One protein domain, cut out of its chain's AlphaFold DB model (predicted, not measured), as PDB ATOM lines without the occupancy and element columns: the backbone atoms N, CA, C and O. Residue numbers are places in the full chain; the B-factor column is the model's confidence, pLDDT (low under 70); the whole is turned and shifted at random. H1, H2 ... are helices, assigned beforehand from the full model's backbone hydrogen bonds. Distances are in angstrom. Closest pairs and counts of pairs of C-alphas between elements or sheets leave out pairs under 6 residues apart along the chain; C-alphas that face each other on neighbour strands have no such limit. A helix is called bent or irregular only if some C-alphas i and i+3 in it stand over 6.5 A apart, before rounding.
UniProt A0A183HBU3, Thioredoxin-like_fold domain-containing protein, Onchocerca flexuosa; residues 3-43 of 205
ATOM      1  N   PHE A   3     121.790 157.667 174.301       55.81
ATOM      2  CA  PHE A   3     122.615 157.408 175.489       55.81
ATOM      3  C   PHE A   3     124.109 157.345 175.150       55.81
ATOM      4  O   PHE A   3     124.921 157.877 175.902       55.81
ATOM      5  N   ASP A   4     124.449 156.792 173.983       62.41
ATOM      6  CA  ASP A   4     125.836 156.641 173.525       62.41
ATOM      7  C   ASP A   4     126.529 158.007 173.357       62.41
ATOM      8  O   ASP A   4     127.685 158.177 173.728       62.41
ATOM      9  N   SER A   5     125.797 159.033 172.901       74.44
ATOM     10  CA  SER A   5     126.334 160.393 172.748       74.44
ATOM     11  C   SER A   5     126.590 161.103 174.080       74.44
ATOM     12  O   SER A   5     127.528 161.885 174.182       74.44
ATOM     13  N   LEU A   6     125.781 160.836 175.111       70.88
ATOM     14  CA  LEU A   6     125.974 161.396 176.453       70.88
ATOM     15  C   LEU A   6     127.152 160.742 177.175       70.88
ATOM     16  O   LEU A   6     127.916 161.441 177.837       70.88
ATOM     17  N   GLN A   7     127.315 159.425 177.031       74.25
ATOM     18  CA  GLN A   7     128.476 158.715 177.566       74.25
ATOM     19  C   GLN A   7     129.775 159.206 176.930       74.25
ATOM     20  O   GLN A   7     130.718 159.516 177.655       74.25
ATOM     21  N   ASN A   8     129.801 159.348 175.603       77.56
ATOM     22  CA  ASN A   8     130.979 159.836 174.886       77.56
ATOM     23  C   ASN A   8     131.320 161.280 175.280       77.56
ATOM     24  O   ASN A   8     132.469 161.573 175.593       77.56
ATOM     25  N   TYR A   9     130.316 162.155 175.380       77.00
ATOM     26  CA  TYR A   9     130.517 163.536 175.824       77.00
ATOM     27  C   TYR A   9     131.033 163.626 177.269       77.00
ATOM     28  O   TYR A   9     131.942 164.398 177.563       77.00
ATOM     29  N   ALA A  10     130.487 162.817 178.182       75.75
ATOM     30  CA  ALA A  10     130.958 162.762 179.564       75.75
ATOM     31  C   ALA A  10     132.401 162.239 179.658       75.75
ATOM     32  O   ALA A  10     133.170 162.725 180.488       75.75
ATOM     33  N   HIS A  11     132.774 161.284 178.803       76.38
ATOM     34  CA  HIS A  11     134.128 160.743 178.734       76.38
ATOM     35  C   HIS A  11     135.131 161.782 178.212       76.38
ATOM     36  O   HIS A  11     136.157 162.009 178.848       76.38
ATOM     37  N   GLU A  12     134.816 162.466 177.111       80.31
ATOM     38  CA  GLU A  12     135.651 163.541 176.553       80.31
ATOM     39  C   GLU A  12     135.818 164.705 177.539       80.31
ATOM     40  O   GLU A  12     136.929 165.191 177.764       80.31
ATOM     41  N   PHE A  13     134.729 165.108 178.198       75.31
ATOM     42  CA  PHE A  13     134.753 166.133 179.240       75.31
ATOM     43  C   PHE A  13     135.613 165.713 180.443       75.31
ATOM     44  O   PHE A  13     136.373 166.517 180.990       75.31
ATOM     45  N   TYR A  14     135.534 164.443 180.851       76.81
ATOM     46  CA  TYR A  14     136.361 163.907 181.925       76.81
ATOM     47  C   TYR A  14     137.841 163.876 181.532       76.81
ATOM     48  O   TYR A  14     138.681 164.291 182.330       76.81
ATOM     49  N   GLU A  15     138.194 163.459 180.315       79.50
ATOM     50  CA  GLU A  15     139.589 163.455 179.862       79.50
ATOM     51  C   GLU A  15     140.204 164.857 179.821       79.50
ATOM     52  O   GLU A  15     141.325 165.031 180.301       79.50
ATOM     53  N   GLN A  16     139.454 165.862 179.355       83.12
ATOM     54  CA  GLN A  16     139.916 167.255 179.277       83.12
ATOM     55  C   GLN A  16     140.024 167.965 180.636       83.12
ATOM     56  O   GLN A  16     140.652 169.021 180.739       83.12
ATOM     57  N   SER A  17     139.423 167.419 181.694       81.19
ATOM     58  CA  SER A  17     139.422 168.058 183.010       81.19
ATOM     59  C   SER A  17     140.778 167.947 183.729       81.19
ATOM     60  O   SER A  17     141.435 166.900 183.739       81.19
ATOM     61  N   THR A  18     141.207 169.044 184.366       82.88
ATOM     62  CA  THR A  18     142.462 169.088 185.133       82.88
ATOM     63  C   THR A  18     142.407 168.144 186.345       82.88
ATOM     64  O   THR A  18     141.319 167.864 186.860       82.88
ATOM     65  N   PRO A  19     143.555 167.667 186.873       82.69
ATOM     66  CA  PRO A  19     143.571 166.752 188.021       82.69
ATOM     67  C   PRO A  19     142.772 167.261 189.234       82.69
ATOM     68  O   PRO A  19     142.058 166.493 189.876       82.69
ATOM     69  N   TYR A  20     142.808 168.571 189.504       81.31
ATOM     70  CA  TYR A  20     142.044 169.194 190.591       81.31
ATOM     71  C   TYR A  20     140.533 169.235 190.327       81.31
ATOM     72  O   TYR A  20     139.752 169.060 191.261       81.31
ATOM     73  N   ALA A  21     140.107 169.408 189.072       81.44
ATOM     74  CA  ALA A  21     138.692 169.358 188.702       81.44
ATOM     75  C   ALA A  21     138.109 167.946 188.886       81.44
ATOM     76  O   ALA A  21     136.995 167.806 189.391       81.44
ATOM     77  N   LYS A  22     138.887 166.896 188.580       82.75
ATOM     78  CA  LYS A  22     138.509 165.492 188.833       82.75
ATOM     79  C   LYS A  22     138.334 165.212 190.326       82.75
ATOM     80  O   LYS A  22     137.312 164.662 190.734       82.75
ATOM     81  N   ILE A  23     139.295 165.644 191.146       81.88
ATOM     82  CA  ILE A  23     139.232 165.508 192.611       81.88
ATOM     83  C   ILE A  23     138.019 166.265 193.171       81.88
ATOM     84  O   ILE A  23     137.289 165.724 194.003       81.88
ATOM     85  N   GLY A  24     137.760 167.480 192.680       86.25
ATOM     86  CA  GLY A  24     136.597 168.278 193.066       86.25
ATOM     87  C   GLY A  24     135.264 167.612 192.712       86.25
ATOM     88  O   GLY A  24     134.364 167.577 193.548       86.25
ATOM     89  N   ALA A  25     135.146 167.023 191.519       84.38
ATOM     90  CA  ALA A  25     133.941 166.313 191.088       84.38
ATOM     91  C   ALA A  25     133.662 165.066 191.944       84.38
ATOM     92  O   ALA A  25     132.537 164.875 192.408       84.38
ATOM     93  N   VAL A  26     134.685 164.248 192.217       83.25
ATOM     94  CA  VAL A  26     134.558 163.070 193.093       83.25
ATOM     95  C   VAL A  26     134.202 163.490 194.521       83.25
ATOM     96  O   VAL A  26     133.276 162.932 195.111       83.25
ATOM     97  N   GLY A  27     134.873 164.514 195.056       85.31
ATOM     98  CA  GLY A  27     134.551 165.085 196.365       85.31
ATOM     99  C   GLY A  27     133.107 165.589 196.440       85.31
ATOM    100  O   GLY A  27     132.406 165.303 197.409       85.31
ATOM    101  N   GLY A  28     132.630 166.255 195.386       88.19
ATOM    102  CA  GLY A  28     131.248 166.716 195.258       88.19
ATOM    103  C   GLY A  28     130.229 165.575 195.262       88.19
ATOM    104  O   GLY A  28     129.236 165.656 195.978       88.19
ATOM    105  N   ILE A  29     130.488 164.479 194.540       86.56
ATOM    106  CA  ILE A  29     129.613 163.292 194.530       86.56
ATOM    107  C   ILE A  29     129.573 162.627 195.912       86.56
ATOM    108  O   ILE A  29     128.499 162.255 196.390       86.56
ATOM    109  N   ILE A  30     130.722 162.501 196.581       85.94
ATOM    110  CA  ILE A  30     130.792 161.929 197.932       85.94
ATOM    111  C   ILE A  30     129.981 162.785 198.912       85.94
ATOM    112  O   ILE A  30     129.156 162.248 199.653       85.94
ATOM    113  N   LEU A  31     130.168 164.106 198.894       89.06
ATOM    114  CA  LEU A  31     129.446 165.035 199.765       89.06
ATOM    115  C   LEU A  31     127.939 165.061 199.473       89.06
ATOM    116  O   LEU A  31     127.145 165.091 200.409       89.06
ATOM    117  N   ALA A  32     127.539 165.041 198.199       88.69
ATOM    118  CA  ALA A  32     126.140 165.173 197.793       88.69
ATOM    119  C   ALA A  32     125.335 163.874 197.927       88.69
ATOM    120  O   ALA A  32     124.145 163.925 198.229       88.69
ATOM    121  N   PHE A  33     125.959 162.713 197.710       89.62
ATOM    122  CA  PHE A  33     125.248 161.433 197.658       89.62
ATOM    123  C   PHE A  33     125.718 160.449 198.721       89.62
ATOM    124  O   PHE A  33     124.885 159.926 199.457       89.62
ATOM    125  N   TYR A  34     127.026 160.211 198.850       86.06
ATOM    126  CA  TYR A  34     127.531 159.183 199.765       86.06
ATOM    127  C   TYR A  34     127.361 159.570 201.234       86.06
ATOM    128  O   TYR A  34     126.894 158.747 202.011       86.06
ATOM    129  N   ILE A  35     127.690 160.801 201.636       87.56
ATOM    130  CA  ILE A  35     127.563 161.231 203.036       87.56
ATOM    131  C   ILE A  35     126.097 161.246 203.491       87.56
ATOM    132  O   ILE A  35     125.823 160.646 204.531       87.56
ATOM    133  N   PRO A  36     125.136 161.827 202.742       88.12
ATOM    134  CA  PRO A  36     123.725 161.732 203.093       88.12
ATOM    135  C   PRO A  36     123.250 160.283 203.118       88.12
ATOM    136  O   PRO A  36     122.645 159.868 204.102       88.12
ATOM    137  N   TYR A  37     123.584 159.483 202.099       84.62
ATOM    138  CA  TYR A  37     123.256 158.056 202.065       84.62
ATOM    139  C   TYR A  37     123.774 157.328 203.313       84.62
ATOM    140  O   TYR A  37     122.996 156.695 204.023       84.62
ATOM    141  N   ARG A  38     125.061 157.495 203.641       80.94
ATOM    142  CA  ARG A  38     125.730 156.885 204.796       80.94
ATOM    143  C   ARG A  38     125.145 157.382 206.116       80.94
ATOM    144  O   ARG A  38     125.013 156.598 207.046       80.94
ATOM    145  N   TYR A  39     124.757 158.651 206.202       82.50
ATOM    146  CA  TYR A  39     124.080 159.226 207.365       82.50
ATOM    147  C   TYR A  39     122.672 158.647 207.562       82.50
ATOM    148  O   TYR A  39     122.306 158.299 208.683       82.50
ATOM    149  N   PHE A  40     121.897 158.491 206.486       76.88
ATOM    150  CA  PHE A  40     120.556 157.910 206.554       76.88
ATOM    151  C   PHE A  40     120.580 156.413 206.888       76.88
ATOM    152  O   PHE A  40     119.761 155.979 207.693       76.88
ATOM    153  N   ILE A  41     121.524 155.637 206.343       72.88
ATOM    154  CA  ILE A  41     121.648 154.200 206.653       72.88
ATOM    155  C   ILE A  41     122.302 153.929 208.016       72.88
ATOM    156  O   ILE A  41     121.984 152.927 208.642       72.88
ATOM    157  N   ALA A  42     123.199 154.800 208.496       73.50
ATOM    158  CA  ALA A  42     123.867 154.626 209.791       73.50
ATOM    159  C   ALA A  42     123.028 155.123 210.977       73.50
ATOM    160  O   ALA A  42     123.440 154.985 212.131       73.50
ATOM    161  N   ARG A  43     121.863 155.733 210.723       72.75
ATOM    162  CA  ARG A  43     120.984 156.218 211.782       72.75
ATOM    163  C   ARG A  43     120.395 155.022 212.520       72.75
ATOM    164  O   ARG A  43     119.570 154.297 211.969       72.75
TER     165      ARG A  43
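This is residues 3 to 43 of the 205 residues of the protein "Thioredoxin-like_fold domain-containing protein" of Onchocerca flexuosa (UniProt A0A183HBU3). Two helices make an open V: the shorter H1 comes first, and after a tight turn the longer H2 runs away from the corner, the two meeting only near their joined ends. The gap between the arms is empty, and residues 3 to 13 of H1 and 31 to 37 of H2 stand free. The printed part has 41 residues, is all helix with no named strand, and is flat, spanning 39 by 27 by 8 A. It is only just extended, close to loose, with a radius of gyration of the C-alphas of 13.8 A.

H1, residues 3 to 16, and H2, residues 19 to 41, are close but not clearly touching; their closest C-alphas, those of Tyr 14 and Lys 22, are 7.4 A apart. They run opposite ways at a steep tilt of 58 degrees. In H1 every O i to N i+4 pair is within hydrogen-bond range; in H2 17 of 19 are.

H1 begins at C-alpha 3 (122.615, 157.408, 175.489) and is 20.3 A long. H2 is 31.4 A long and ends at C-alpha 41 (121.648, 154.200, 206.653). H2 has a kink of 27 degrees near residue 30 and is only just irregular, with C-alphas 32 and 35 6.7 A apart.

The two C-alphas farthest apart, those of Ser 5 and Arg 43, are 39.6 A apart. The printed part has no cut, and its link from H1 to H2 is tight. Mean pLDDT of the printed part is 80.2, with residues 3 to 4 under 70.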